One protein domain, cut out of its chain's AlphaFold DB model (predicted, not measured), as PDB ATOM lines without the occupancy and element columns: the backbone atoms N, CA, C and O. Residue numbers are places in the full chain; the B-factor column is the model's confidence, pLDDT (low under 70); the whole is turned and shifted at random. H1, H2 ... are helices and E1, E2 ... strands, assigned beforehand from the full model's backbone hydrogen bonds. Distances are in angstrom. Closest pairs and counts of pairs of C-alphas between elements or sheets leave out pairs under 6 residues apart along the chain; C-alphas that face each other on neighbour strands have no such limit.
ATOM      1  N   ARG A  14     209.458 137.785 128.046       91.56
ATOM      2  CA  ARG A  14     210.375 137.129 127.116       91.56
ATOM      3  C   ARG A  14     211.478 136.365 127.843       91.56
ATOM      4  O   ARG A  14     211.659 135.190 127.559       91.56
ATOM      5  N   GLU A  15     212.171 137.006 128.782       91.94
ATOM      6  CA  GLU A  15     213.229 136.358 129.575       91.94
ATOM      7  C   GLU A  15     212.677 135.172 130.366       91.94
ATOM      8  O   GLU A  15     213.285 134.110 130.382       91.94
ATOM      9  N   ARG A  16     211.480 135.311 130.944       92.88
ATOM     10  CA  ARG A  16     210.828 134.210 131.663       92.88
ATOM     11  C   ARG A  16     210.459 133.038 130.748       92.88
ATOM     12  O   ARG A  16     210.604 131.895 131.156       92.88
ATOM     13  N   VAL A  17     209.984 133.305 129.528       91.75
ATOM     14  CA  VAL A  17     209.702 132.251 128.536       91.75
ATOM     15  C   VAL A  17     210.988 131.520 128.151       91.75
ATOM     16  O   VAL A  17     210.989 130.296 128.129       91.75
ATOM     17  N   ILE A  18     212.076 132.251 127.887       91.75
ATOM     18  CA  ILE A  18     213.384 131.655 127.569       91.75
ATOM     19  C   ILE A  18     213.869 130.785 128.731       91.75
ATOM     20  O   ILE A  18     214.194 129.627 128.506       91.75
ATOM     21  N   GLN A  19     213.805 131.289 129.966       91.88
ATOM     22  CA  GLN A  19     214.217 130.537 131.150       91.88
ATOM     23  C   GLN A  19     213.460 129.205 131.289       91.88
ATOM     24  O   GLN A  19     214.076 128.171 131.519       91.88
ATOM     25  N   VAL A  20     212.135 129.198 131.094       91.88
ATOM     26  CA  VAL A  20     211.344 127.952 131.144       91.88
ATOM     27  C   VAL A  20     211.775 126.967 130.053       91.88
ATOM     28  O   VAL A  20     211.824 125.761 130.298       91.88
ATOM     29  N   LEU A  21     212.081 127.460 128.851       90.00
ATOM     30  CA  LEU A  21     212.541 126.629 127.735       90.00
ATOM     31  C   LEU A  21     213.935 126.041 127.994       90.00
ATOM     32  O   LEU A  21     214.154 124.877 127.675       90.00
ATOM     33  N   GLU A  22     214.845 126.819 128.582       90.06
ATOM     34  CA  GLU A  22     216.195 126.380 128.969       90.06
ATOM     35  C   GLU A  22     216.149 125.330 130.085       90.06
ATOM     36  O   GLU A  22     216.795 124.289 129.997       90.06
ATOM     37  N   GLU A  23     215.338 125.566 131.121       89.44
ATOM     38  CA  GLU A  23     215.153 124.628 132.236       89.44
ATOM     39  C   GLU A  23     214.521 123.299 131.785       89.44
ATOM     40  O   GLU A  23     214.659 122.281 132.467       89.44
ATOM     41  N   ASN A  24     213.847 123.293 130.630       85.06
ATOM     42  CA  ASN A  24     213.152 122.141 130.060       85.06
ATOM     43  C   ASN A  24     213.599 121.867 128.617       85.06
ATOM     44  O   ASN A  24     212.769 121.717 127.713       85.06
ATOM     45  N   GLU A  25     214.912 121.803 128.397       80.81
ATOM     46  CA  GLU A  25     215.485 121.529 127.080       80.81
ATOM     47  C   GLU A  25     214.898 120.245 126.453       80.81
ATOM     48  O   GLU A  25     214.718 119.215 127.109       80.81
ATOM     49  N   GLY A  26     214.543 120.318 125.168       76.12
ATOM     50  CA  GLY A  26     213.917 119.217 124.426       76.12
ATOM     51  C   GLY A  26     212.411 119.037 124.668       76.12
ATOM     52  O   GLY A  26     211.765 118.296 123.925       76.12
ATOM     53  N   ALA A  27     211.817 119.733 125.643       80.88
ATOM     54  CA  ALA A  27     210.375 119.700 125.852       80.88
ATOM     55  C   ALA A  27     209.617 120.484 124.766       80.88
ATOM     56  O   ALA A  27     210.072 121.505 124.243       80.88
ATOM     57  N   ILE A  28     208.421 119.991 124.443       83.44
ATOM     58  CA  ILE A  28     207.502 120.616 123.496       83.44
ATOM     59  C   ILE A  28     206.423 121.344 124.297       83.44
ATOM     60  O   ILE A  28     205.777 120.742 125.152       83.44
ATOM     61  N   TRP A  29     206.209 122.619 123.986       86.44
ATOM     62  CA  TRP A  29     205.321 123.496 124.741       86.44
ATOM     63  C   TRP A  29     204.215 124.081 123.878       86.44
ATOM     64  O   TRP A  29     204.446 124.532 122.758       86.44
ATOM     65  N   THR A  30     203.014 124.168 124.437       88.00
ATOM     66  CA  THR A  30     201.932 125.007 123.911       88.00
ATOM     67  C   THR A  30     201.835 126.308 124.714       88.00
ATOM     68  O   THR A  30     202.207 126.332 125.892       88.00
ATOM     69  N   PRO A  31     201.280 127.400 124.153       88.56
ATOM     70  CA  PRO A  31     201.147 128.660 124.888       88.56
ATOM     71  C   PRO A  31     200.326 128.529 126.178       88.56
ATOM     72  O   PRO A  31     200.576 129.237 127.151       88.56
ATOM     73  N   ALA A  32     199.360 127.607 126.204       84.31
ATOM     74  CA  ALA A  32     198.541 127.327 127.380       84.31
ATOM     75  C   ALA A  32     199.331 126.629 128.504       84.31
ATOM     76  O   ALA A  32     199.125 126.959 129.673       84.31
ATOM     77  N   GLU A  33     200.232 125.705 128.156       86.31
ATOM     78  CA  GLU A  33     201.126 125.022 129.106       86.31
ATOM     79  C   GLU A  33     202.184 125.985 129.636       86.31
ATOM     80  O   GLU A  33     202.331 126.117 130.845       86.31
ATOM     81  N   MET A  34     202.818 126.751 128.745       90.62
ATOM     82  CA  MET A  34     203.762 127.809 129.113       90.62
ATOM     83  C   MET A  34     203.109 128.846 130.044       90.62
ATOM     84  O   MET A  34     203.715 129.309 131.003       90.62
ATOM     85  N   ARG A  35     201.833 129.188 129.816       90.75
ATOM     86  CA  ARG A  35     201.059 130.033 130.740       90.75
ATOM     87  C   ARG A  35     200.864 129.366 132.099       90.75
ATOM     88  O   ARG A  35     200.975 130.062 133.100       90.75
ATOM     89  N   GLY A  36     200.540 128.074 132.133       87.50
ATOM     90  CA  GLY A  36     200.396 127.324 133.384       87.50
ATOM     91  C   GLY A  36     201.681 127.331 134.213       87.50
ATOM     92  O   GLY A  36     201.615 127.548 135.416       87.50
ATOM     93  N   GLU A  37     202.832 127.204 133.553       89.81
ATOM     94  CA  GLU A  37     204.148 127.275 134.196       89.81
ATOM     95  C   GLU A  37     204.469 128.694 134.702       89.81
ATOM     96  O   GLU A  37     204.906 128.896 135.833       89.81
ATOM     97  N   LEU A  38     204.211 129.719 133.882       88.50
ATOM     98  CA  LEU A  38     204.562 131.107 134.204       88.50
ATOM     99  C   LEU A  38     203.586 131.802 135.162       88.50
ATOM    100  O   LEU A  38     203.965 132.785 135.809       88.50
ATOM    101  N   PHE A  39     202.334 131.362 135.202       87.44
ATOM    102  CA  PHE A  39     201.256 131.967 135.982       87.44
ATOM    103  C   PHE A  39     200.378 130.872 136.614       87.44
ATOM    104  O   PHE A  39     199.200 130.746 136.254       87.44
ATOM    105  N   PRO A  40     200.932 130.058 137.534       83.12
ATOM    106  CA  PRO A  40     200.201 128.962 138.169       83.12
ATOM    107  C   PRO A  40     198.996 129.449 138.986       83.12
ATOM    108  O   PRO A  40     198.057 128.703 139.226       83.12
ATOM    109  N   GLU A  41     198.965 130.722 139.383       78.44
ATOM    110  CA  GLU A  41     197.827 131.337 140.064       78.44
ATOM    111  C   GLU A  41     196.589 131.527 139.170       78.44
ATOM    112  O   GLU A  41     195.501 131.782 139.681       78.44
ATOM    113  N   LEU A  42     196.738 131.413 137.844       74.31
ATOM    114  CA  LEU A  42     195.664 131.608 136.863       74.31
ATOM    115  C   LEU A  42     194.945 130.300 136.491       74.31
ATOM    116  O   LEU A  42     194.492 130.124 135.352       74.31
ATOM    117  N   GLU A  43     194.857 129.343 137.411       63.97
ATOM    118  CA  GLU A  43     194.037 128.145 137.222       63.97
ATOM    119  C   GLU A  43     192.545 128.501 137.136       63.97
ATOM    120  O   GLU A  43     192.054 129.402 137.820       63.97
ATOM    121  N   PHE A  44     191.807 127.795 136.270       58.09
ATOM    122  CA  PHE A  44     190.371 128.023 136.137       58.09
ATOM    123  C   PHE A  44     189.685 127.779 137.488       58.09
ATOM    124  O   PHE A  44     189.880 126.713 138.078       58.09
ATOM    125  N   PRO A  45     188.843 128.712 137.968       56.03
ATOM    126  CA  PRO A  45     188.075 128.478 139.178       56.03
ATOM    127  C   PRO A  45     187.185 127.248 138.961       56.03
ATOM    128  O   PRO A  45     186.367 127.206 138.045       56.03
ATOM    129  N   THR A  46     187.347 126.229 139.804       51.75
ATOM    130  CA  THR A  46     186.653 124.929 139.706       51.75
ATOM    131  C   THR A  46     185.176 124.983 140.134       51.75
ATOM    132  O   THR A  46     184.528 123.951 140.307       51.75
ATOM    133  N   GLY A  47     184.610 126.185 140.285       49.22
ATOM    134  CA  GLY A  47     183.215 126.415 140.653       49.22
ATOM    135  C   GLY A  47     182.282 126.369 139.442       49.22
ATOM    136  O   GLY A  47     182.499 127.053 138.449       49.22
ATOM    137  N   SER A  48     181.206 125.585 139.531       45.12
ATOM    138  CA  SER A  48     180.240 125.336 138.445       45.12
ATOM    139  C   SER A  48     179.312 126.518 138.100       45.12
ATOM    140  O   SER A  48     178.272 126.314 137.472       45.12
ATOM    141  N   SER A  49     179.646 127.745 138.500       54.81
ATOM    142  CA  SER A  49     178.868 128.949 138.202       54.81
ATOM    143  C   SER A  49     179.667 129.897 137.314       54.81
ATOM    144  O   SER A  49     180.667 130.463 137.742       54.81
ATOM    145  N   ILE A  50     179.199 130.097 136.077       59.50
ATOM    146  CA  ILE A  50     179.670 131.195 135.226       59.50
ATOM    147  C   ILE A  50     179.136 132.493 135.841       59.50
ATOM    148  O   ILE A  50     177.966 132.835 135.671       59.50
ATOM    149  N   ASP A  51     179.986 133.190 136.582       67.44
ATOM    150  CA  ASP A  51     179.719 134.507 137.152       67.44
ATOM    151  C   ASP A  51     180.687 135.568 136.587       67.44
ATOM    152  O   ASP A  51     181.460 135.318 135.658       67.44
ATOM    153  N   VAL A  52     180.604 136.798 137.103       68.56
ATOM    154  CA  VAL A  52     181.458 137.913 136.661       68.56
ATOM    155  C   VAL A  52     182.937 137.625 136.938       68.56
ATOM    156  O   VAL A  52     183.783 137.969 136.115       68.56
ATOM    157  N   GLU A  53     183.246 136.968 138.055       66.50
ATOM    158  CA  GLU A  53     184.611 136.622 138.445       66.50
ATOM    159  C   GLU A  53     185.190 135.563 137.499       66.50
ATOM    160  O   GLU A  53     186.289 135.748 136.980       66.50
ATOM    161  N   TYR A  54     184.407 134.536 137.150       67.88
ATOM    162  CA  TYR A  54     184.744 133.546 136.129       67.88
ATOM    163  C   TYR A  54     185.038 134.196 134.768       67.88
ATOM    164  O   TYR A  54     186.053 133.895 134.140       67.88
ATOM    165  N   ILE A  55     184.177 135.111 134.301       69.38
ATOM    166  CA  ILE A  55     184.352 135.785 133.001       69.38
ATOM    167  C   ILE A  55     185.610 136.662 133.005       69.38
ATOM    168  O   ILE A  55     186.388 136.621 132.050       69.38
ATOM    169  N   MET A  56     185.831 137.434 134.072       73.12
ATOM    170  CA  MET A  56     187.037 138.250 134.220       73.12
ATOM    171  C   MET A  56     188.297 137.380 134.267       73.12
ATOM    172  O   MET A  56     189.285 137.694 133.604       73.12
ATOM    173  N   HIS A  57     188.255 136.257 134.981       70.81
ATOM    174  CA  HIS A  57     189.377 135.329 135.064       70.81
ATOM    175  C   HIS A  57     189.675 134.698 133.693       70.81
ATOM    176  O   HIS A  57     190.815 134.735 133.232       70.81
ATOM    177  N   ALA A  58     188.654 134.230 132.969       69.94
ATOM    178  CA  ALA A  58     188.812 133.708 131.613       69.94
ATOM    179  C   ALA A  58     189.409 134.753 130.647       69.94
ATOM    180  O   ALA A  58     190.260 134.422 129.819       69.94
ATOM    181  N   GLN A  59     189.026 136.029 130.772       75.62
ATOM    182  CA  GLN A  59     189.631 137.116 129.994       75.62
ATOM    183  C   GLN A  59     191.118 137.300 130.315       75.62
ATOM    184  O   GLN A  59     191.917 137.431 129.389       75.62
ATOM    185  N   ILE A  60     191.502 137.269 131.594       80.69
ATOM    186  CA  ILE A  60     192.907 137.369 132.013       80.69
ATOM    187  C   ILE A  60     193.711 136.185 131.460       80.69
ATOM    188  O   ILE A  60     194.779 136.389 130.883       80.69
ATOM    189  N   ILE A  61     193.180 134.963 131.559       79.94
ATOM    190  CA  ILE A  61     193.802 133.748 131.011       79.94
ATOM    191  C   ILE A  61     194.043 133.892 129.506       79.94
ATOM    192  O   ILE A  61     195.164 133.674 129.034       79.94
ATOM    193  N   ASN A  62     193.025 134.314 128.755       79.62
ATOM    194  CA  ASN A  62     193.127 134.495 127.309       79.62
ATOM    195  C   ASN A  62     194.141 135.586 126.942       79.62
ATOM    196  O   ASN A  62     194.964 135.386 126.051       79.62
ATOM    197  N   GLN A  63     194.142 136.712 127.661       86.12
ATOM    198  CA  GLN A  63     195.108 137.792 127.448       86.12
ATOM    199  C   GLN A  63     196.547 137.332 127.701       86.12
ATOM    200  O   GLN A  63     197.428 137.601 126.886       86.12
ATOM    201  N   LYS A  64     196.805 136.616 128.801       87.62
ATOM    202  CA  LYS A  64     198.148 136.103 129.115       87.62
ATOM    203  C   LYS A  64     198.615 135.069 128.098       87.62
ATOM    204  O   LYS A  64     199.752 135.146 127.646       87.62
ATOM    205  N   THR A  65     197.727 134.169 127.682       87.44
ATOM    206  CA  THR A  65     198.018 133.182 126.632       87.44
ATOM    207  C   THR A  65     198.364 133.864 125.308       87.44
ATOM    208  O   THR A  65     199.333 133.480 124.656       87.44
ATOM    209  N   ALA A  66     197.627 134.911 124.922       86.88
ATOM    210  CA  ALA A  66     197.903 135.675 123.705       86.88
ATOM    211  C   ALA A  66     199.256 136.406 123.768       86.88
ATOM    212  O   ALA A  66     200.006 136.393 122.794       86.88
ATOM    213  N   LEU A  67     199.601 136.994 124.919       90.06
ATOM    214  CA  LEU A  67     200.910 137.623 125.129       90.06
ATOM    215  C   LEU A  67     202.052 136.609 125.025       90.06
ATOM    216  O   LEU A  67     203.038 136.875 124.345       90.06
ATOM    217  N   ILE A  68     201.906 135.439 125.653       91.69
ATOM    218  CA  ILE A  68     202.884 134.350 125.547       91.69
ATOM    219  C   ILE A  68     203.013 133.894 124.097       91.69
ATOM    220  O   ILE A  68     204.127 133.793 123.598       91.69
ATOM    221  N   THR A  69     201.892 133.707 123.396       91.50
ATOM    222  CA  THR A  69     201.896 133.346 121.971       91.50
ATOM    223  C   THR A  69     202.703 134.361 121.165       91.50
ATOM    224  O   THR A  69     203.603 133.974 120.436       91.50
ATOM    225  N   SER A  70     202.464 135.663 121.351       91.81
ATOM    226  CA  SER A  70     203.218 136.712 120.652       91.81
ATOM    227  C   SER A  70     204.720 136.670 120.941       91.81
ATOM    228  O   SER A  70     205.516 136.923 120.040       91.81
ATOM    229  N   VAL A  71     205.117 136.370 122.181       93.69
ATOM    230  CA  VAL A  71     206.532 136.213 122.546       93.69
ATOM    231  C   VAL A  71     207.128 134.988 121.859       93.69
ATOM    232  O   VAL A  71     208.198 135.090 121.270       93.69
ATOM    233  N   MET A  72     206.434 133.851 121.888       92.75
ATOM    234  CA  MET A  72     206.903 132.622 121.250       92.75
ATOM    235  C   MET A  72     207.020 132.787 119.730       92.75
ATOM    236  O   MET A  72     208.015 132.363 119.161       92.75
ATOM    237  N   GLU A  73     206.078 133.471 119.073       92.38
ATOM    238  CA  GLU A  73     206.189 133.807 117.644       92.38
ATOM    239  C   GLU A  73     207.407 134.691 117.349       92.38
ATOM    240  O   GLU A  73     208.140 134.410 116.407       92.38
ATOM    241  N   SER A  74     207.686 135.701 118.179       93.94
ATOM    242  CA  SER A  74     208.900 136.519 118.036       93.94
ATOM    243  C   SER A  74     210.171 135.672 118.145       93.94
ATOM    244  O   SER A  74     211.119 135.895 117.402       93.94
ATOM    245  N   LEU A  75     210.204 134.680 119.039       92.38
ATOM    246  CA  LEU A  75     211.345 133.769 119.166       92.38
ATOM    247  C   LEU A  75     211.459 132.806 117.970       92.38
ATOM    248  O   LEU A  75     212.564 132.401 117.620       92.38
ATOM    249  N   VAL A  76     210.349 132.458 117.313       91.75
ATOM    250  CA  VAL A  76     210.361 131.709 116.042       91.75
ATOM    251  C   VAL A  76     210.948 132.565 114.919       91.75
ATOM    252  O   VAL A  76     211.796 132.089 114.170       91.75
ATOM    253  N   GLU A  77     210.537 133.831 114.813       92.88
ATOM    254  CA  GLU A  77     211.073 134.776 113.820       92.88
ATOM    255  C   GLU A  77     212.584 134.998 113.984       92.88
ATOM    256  O   GLU A  77     213.299 135.176 112.999       92.88
ATOM    257  N   GLU A  78     213.078 134.935 115.219       91.44
ATOM    258  CA  GLU A  78     214.504 135.020 115.546       91.44
ATOM    259  C   GLU A  78     215.264 133.698 115.348       91.44
ATOM    260  O   GLU A  78     216.483 133.662 115.499       91.44
ATOM    261  N   GLY A  79     214.571 132.609 115.002       89.31
ATOM    262  CA  GLY A  79     215.171 131.288 114.812       89.31
ATOM    263  C   GLY A  79     215.511 130.556 116.113       89.31
ATOM    264  O   GLY A  79     216.173 129.521 116.068       89.31
ATOM    265  N   ILE A  80     215.043 131.051 117.261       91.19
ATOM    266  CA  ILE A  80     215.255 130.429 118.574       91.19
ATOM    267  C   ILE A  80     214.320 129.234 118.772       91.19
ATOM    268  O   ILE A  80     214.717 128.207 119.323       91.19
ATOM    269  N   LEU A  81     213.075 129.356 118.307       90.12
ATOM    270  CA  LEU A  81     212.063 128.310 118.419       90.12
ATOM    271  C   LEU A  81     211.731 127.689 117.062       90.12
ATOM    272  O   LEU A  81     211.544 128.391 116.071       90.12
ATOM    273  N   ASP A  82     211.553 126.371 117.051       88.38
ATOM    274  CA  ASP A  82     210.813 125.667 116.007       88.38
ATOM    275  C   ASP A  82     209.321 125.687 116.341       88.38
ATOM    276  O   ASP A  82     208.928 125.486 117.494       88.38
ATOM    277  N   LYS A  83     208.478 125.899 115.329       88.56
ATOM    278  CA  LYS A  83     207.018 125.947 115.466       88.56
ATOM    279  C   LYS A  83     206.382 124.900 114.577       88.56
ATOM    280  O   LYS A  83     206.553 124.921 113.361       88.56
ATOM    281  N   ARG A  84     205.541 124.051 115.167       83.69
ATOM    282  CA  ARG A  84     204.795 123.023 114.432       83.69
ATOM    283  C   ARG A  84     203.317 123.033 114.798       83.69
ATOM    284  O   ARG A  84     202.940 123.343 115.928       83.69
ATOM    285  N   ARG A  85     202.469 122.721 113.817       76.38
ATOM    286  CA  ARG A  85     201.014 122.601 113.983       76.38
ATOM    287  C   ARG A  85     200.624 121.135 113.909       76.38
ATOM    288  O   ARG A  85     201.024 120.455 112.969       76.38
ATOM    289  N   PHE A  86     199.833 120.680 114.874       66.25
ATOM    290  CA  PHE A  86     199.259 119.333 114.874       66.25
ATOM    291  C   PHE A  86     197.748 119.424 114.999       66.25
ATOM    292  O   PHE A  86     197.226 120.287 115.708       66.25
ATOM    293  N   ARG A  87     197.057 118.497 114.340       59.50
ATOM    294  CA  ARG A  87     195.602 118.374 114.420       59.50
ATOM    295  C   ARG A  87     195.198 117.907 115.819       59.50
ATOM    296  O   ARG A  87     195.848 117.031 116.397       59.50
ATOM    297  N   VAL A  88     194.132 118.480 116.373       53.56
ATOM    298  CA  VAL A  88     193.688 118.187 117.747       53.56
ATOM    299  C   VAL A  88     193.262 116.726 117.947       53.56
ATOM    300  O   VAL A  88     193.523 116.168 119.012       53.56
ATOM    301  N   ASP A  89     192.748 116.059 116.908       49.66
ATOM    302  CA  ASP A  89     192.348 114.641 116.963       49.66
ATOM    303  C   ASP A  89     193.528 113.674 117.201       49.66
ATOM    304  O   ASP A  89     193.325 112.532 117.603       49.66
ATOM    305  N   THR A  90     194.766 114.148 117.026       45.38
ATOM    306  CA  THR A  90     196.016 113.417 117.306       45.38
ATOM    307  C   THR A  90     196.582 113.663 118.710       45.38
ATOM    308  O   THR A  90     197.514 112.985 119.129       45.38
ATOM    309  N   ILE A  91     196.037 114.610 119.483       46.22
ATOM    310  CA  ILE A  91     196.610 115.028 120.781       46.22
ATOM    311  C   ILE A  91     196.397 113.987 121.878       46.22
ATOM    312  O   ILE A  91     197.229 113.876 122.774       46.22
ATOM    313  N   ALA A  92     195.327 113.193 121.795       44.19
ATOM    314  CA  ALA A  92     195.123 112.081 122.720       44.19
ATOM    315  C   ALA A  92     196.231 111.010 122.610       44.19
ATOM    316  O   ALA A  92     196.383 110.219 123.538       44.19
ATOM    317  N   GLU A  93     197.006 111.008 121.517       41.66
ATOM    318  CA  GLU A  93     198.061 110.029 121.236       41.66
ATOM    319  C   GLU A  93     199.491 110.603 121.334       41.66
ATOM    320  O   GLU A  93     200.430 109.821 121.427       41.66
ATOM    321  N   ILE A  94     199.705 111.931 121.389       46.19
ATOM    322  CA  ILE A  94     201.053 112.520 121.572       46.19
ATOM    323  C   ILE A  94     201.429 112.479 123.061       46.19
ATOM    324  O   ILE A  94     201.484 113.480 123.777       46.19
ATOM    325  N   THR A  95     201.698 111.271 123.537       47.34
ATOM    326  CA  THR A  95     202.247 110.999 124.864       47.34
ATOM    327  C   THR A  95     203.772 110.942 124.769       47.34
ATOM    328  O   THR A  95     204.375 109.881 124.772       47.34
ATOM    329  N   ARG A  96     204.416 112.115 124.711       51.94
ATOM    330  CA  ARG A  96     205.848 112.321 125.038       51.94
ATOM    331  C   ARG A  96     206.867 111.312 124.433       51.94
ATOM    332  O   ARG A  96     207.812 110.947 125.131       51.94
ATOM    333  N   ASN A  97     206.739 110.868 123.175       46.28
ATOM    334  CA  ASN A  97     207.774 110.048 122.515       46.28
ATOM    335  C   ASN A  97     207.998 110.429 121.033       46.28
ATOM    336  O   ASN A  97     207.061 110.521 120.246       46.28
ATOM    337  N   GLU A  98     209.268 110.613 120.659       44.78
ATOM    338  CA  GLU A  98     209.769 110.957 119.319       44.78
ATOM    339  C   GLU A  98     209.439 109.896 118.251       44.78
ATOM    340  O   GLU A  98     209.240 110.221 117.086       44.78
ATOM    341  N   ALA A  99     209.286 108.623 118.626       47.47
ATOM    342  CA  ALA A  99     208.950 107.559 117.674       47.47
ATOM    343  C   ALA A  99     207.484 107.601 117.184       47.47
ATOM    344  O   ALA A  99     207.180 107.145 116.080       47.47
ATOM    345  N   GLU A 100     206.567 108.152 117.985       49.78
ATOM    346  CA  GLU A 100     205.151 108.325 117.609       49.78
ATOM    347  C   GLU A 100     204.954 109.562 116.721       49.78
ATOM    348  O   GLU A 100     204.047 109.621 115.890       49.78
ATOM    349  N   TYR A 101     205.874 110.518 116.841       48.59
ATOM    350  CA  TYR A 101     205.911 111.772 116.106       48.59
ATOM    351  C   TYR A 101     206.032 111.586 114.578       48.59
ATOM    352  O   TYR A 101     205.278 112.198 113.818       48.59
ATOM    353  N   GLU A 102     206.943 110.722 114.107       52.16
ATOM    354  CA  GLU A 102     207.174 110.504 112.666       52.16
ATOM    355  C   GLU A 102     206.053 109.692 111.988       52.16
ATOM    356  O   GLU A 102     205.663 109.998 110.861       52.16
ATOM    357  N   GLN A 103     205.458 108.713 112.681       52.28
ATOM    358  CA  GLN A 103     204.374 107.882 112.123       52.28
ATOM    359  C   GLN A 103     203.060 108.642 111.921       52.28
ATOM    360  O   GLN A 103     202.264 108.302 111.039       52.28
ATOM    361  N   VAL A 104     202.806 109.659 112.744       50.31
ATOM    362  CA  VAL A 104     201.614 110.504 112.626       50.31
ATOM    363  C   VAL A 104     201.745 111.469 111.445       50.31
ATOM    364  O   VAL A 104     200.771 111.682 110.722       50.31
ATOM    365  N   ALA A 105     202.948 111.991 111.188       47.66
ATOM    366  CA  ALA A 105     203.212 112.899 110.073       47.66
ATOM    367  C   ALA A 105     203.021 112.232 108.694       47.66
ATOM    368  O   ALA A 105     202.466 112.857 107.793       47.66
ATOM    369  N   GLU A 106     203.392 110.954 108.536       54.50
ATOM    370  CA  GLU A 106     203.210 110.201 107.279       54.50
ATOM    371  C   GLU A 106     201.739 109.905 106.928       54.50
ATOM    372  O   GLU A 106     201.402 109.734 105.755       54.50
ATOM    373  N   LYS A 107     200.838 109.846 107.918       50.97
ATOM    374  CA  LYS A 107     199.415 109.513 107.701       50.97
ATOM    375  C   LYS A 107     198.552 110.702 107.275       50.97
ATOM    376  O   LYS A 107     197.423 110.499 106.827       50.97
ATOM    377  N   MET A 108     199.042 111.932 107.415       46.72
ATOM    378  CA  MET A 108     198.250 113.136 107.164       46.72
ATOM    379  C   MET A 108     198.364 113.585 105.707       46.72
ATOM    380  O   MET A 108     199.201 114.405 105.345       46.72
ATOM    381  N   GLY A 109     197.481 113.047 104.863       49.03
ATOM    382  CA  GLY A 109     197.165 113.643 103.567       49.03
ATOM    383  C   GLY A 109     196.460 115.007 103.694       49.03
ATOM    384  O   GLY A 109     195.957 115.381 104.761       49.03
ATOM    385  N   ASP A 110     196.421 115.716 102.563       47.06
ATOM    386  CA  ASP A 110     196.051 117.125 102.307       47.06
ATOM    387  C   ASP A 110     194.581 117.535 102.626       47.06
ATOM    388  O   ASP A 110     193.958 118.306 101.898       47.06
ATOM    389  N   GLU A 111     193.969 117.021 103.697       40.44
ATOM    390  CA  GLU A 111     192.625 117.439 104.133       40.44
ATOM    391  C   GLU A 111     192.656 118.627 105.114       40.44
ATOM    392  O   GLU A 111     193.425 118.665 106.072       40.44
ATOM    393  N   ALA A 112     191.803 119.626 104.879       37.06
ATOM    394  CA  ALA A 112     191.696 120.825 105.706       37.06
ATOM    395  C   ALA A 112     191.033 120.515 107.061       37.06
ATOM    396  O   ALA A 112     189.936 119.957 107.101       37.06
ATOM    397  N   VAL A 113     191.680 120.904 108.165       44.06
ATOM    398  CA  VAL A 113     191.238 120.615 109.541       44.06
ATOM    399  C   VAL A 113     191.012 121.899 110.343       44.06
ATOM    400  O   VAL A 113     191.679 122.904 110.116       44.06
ATOM    401  N   PHE A 114     189.993 121.873 111.213       39.41
ATOM    402  CA  PHE A 114     189.407 123.039 111.895       39.41
ATOM    403  C   PHE A 114     190.018 123.370 113.267       39.41
ATOM    404  O   PHE A 114     189.750 124.452 113.781       39.41
ATOM    405  N   ASP A 115     190.840 122.492 113.842       48.59
ATOM    406  CA  ASP A 115     191.463 122.706 115.151       48.59
ATOM    407  C   ASP A 115     192.936 122.273 115.096       48.59
ATOM    408  O   ASP A 115     193.288 121.100 115.258       48.59
ATOM    409  N   ASP A 116     193.802 123.247 114.808       54.28
ATOM    410  CA  ASP A 116     195.255 123.106 114.857       54.28
ATOM    411  C   ASP A 116     195.754 123.592 116.221       54.28
ATOM    412  O   ASP A 116     195.548 124.751 116.591       54.28
ATOM    413  N   ARG A 117     196.485 122.746 116.954       68.12
ATOM    414  CA  ARG A 117     197.238 123.188 118.133       68.12
ATOM    415  C   ARG A 117     198.675 123.486 117.731       68.12
ATOM    416  O   ARG A 117     199.328 122.700 117.043       68.12
ATOM    417  N   ILE A 118     199.149 124.656 118.147       77.38
ATOM    418  CA  ILE A 118     200.504 125.129 117.875       77.38
ATOM    419  C   ILE A 118     201.405 124.712 119.031       77.38
ATOM    420  O   ILE A 118     201.087 124.971 120.194       77.38
ATOM    421  N   TYR A 119     202.528 124.103 118.681       83.00
ATOM    422  CA  TYR A 119     203.562 123.683 119.606       83.00
ATOM    423  C   TYR A 119     204.889 124.316 119.219       83.00
ATOM    424  O   TYR A 119     205.159 124.554 118.037       83.00
ATOM    425  N   TYR A 120     205.714 124.545 120.230       85.44
ATOM    426  CA  TYR A 120     207.005 125.189 120.112       85.44
ATOM    427  C   TYR A 120     208.070 124.347 120.810       85.44
ATOM    428  O   TYR A 120     207.805 123.748 121.854       85.44
ATOM    429  N   ARG A 121     209.274 124.325 120.244       86.38
ATOM    430  CA  ARG A 121     210.447 123.650 120.808       86.38
ATOM    431  C   ARG A 121     211.669 124.544 120.641       86.38
ATOM    432  O   ARG A 121     211.781 125.218 119.621       86.38
ATOM    433  N   LEU A 122     212.582 124.527 121.606       85.56
ATOM    434  CA  LEU A 122     213.884 125.173 121.456       85.56
ATOM    435  C   LEU A 122     214.686 124.512 120.319       85.56
ATOM    436  O   LEU A 122     214.692 123.285 120.192       85.56
ATOM    437  N   ASN A 123     215.320 125.317 119.467       83.94
ATOM    438  CA  ASN A 123     216.239 124.819 118.447       83.94
ATOM    439  C   ASN A 123     217.575 124.413 119.080       83.94
ATOM    440  O   ASN A 123     218.085 125.104 119.962       83.94
TER     441      ASN A 123
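AT A GLANCE: This is residues 14 to 123 of the 128 residues of an uncharacterized protein of Haloferax sulfurifontis (UniProt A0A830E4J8). A two-stranded antiparallel ribbon, E1 and E2, meets one end of long helix H3, which H1 and H2 cross; H3's other end reaches away beside free-standing residues 47 to 52, and H4 lies beyond the ribbon. The 110 printed residues, class mixed, run H1 H2 H3 E1 H4 E2. The whole is only just loose, close to compact: radius of gyration of the C-alphas 15.9 A, spans 46 by 32 by 22 A.

IN THESE COORDINATES: E1 is residues 81 to 87; E2, 116 to 122, ends at C-alpha (213.884, 125.173, 121.456). H3 is residues 52 to 77, 37.5 A; H2, 31 to 38; H4, 98 to 107. H1, 14 to 23, begins at C-alpha (210.375, 137.129, 127.116).

HOW THE PARTS SIT: N 84 and O 119 of E1 and E2 are 2.9 A apart. H3, with residues 64 to 72 alone, touches H2, about perpendicular at 77 degrees; closest C-alphas Pro 31 and Thr 69, 5.6 A. H4 touches no helix. Every O i to N i+4 pair is within hydrogen-bond range in H1, H2 and H3; in H4 2 of 6 are, and 3 of 7 O i to N i+3.

THE WHOLE: The printed part has no cut. The H2 to H3 link is long. Residues 43 to 55, 58 and 86 to 117 have pLDDT under 70.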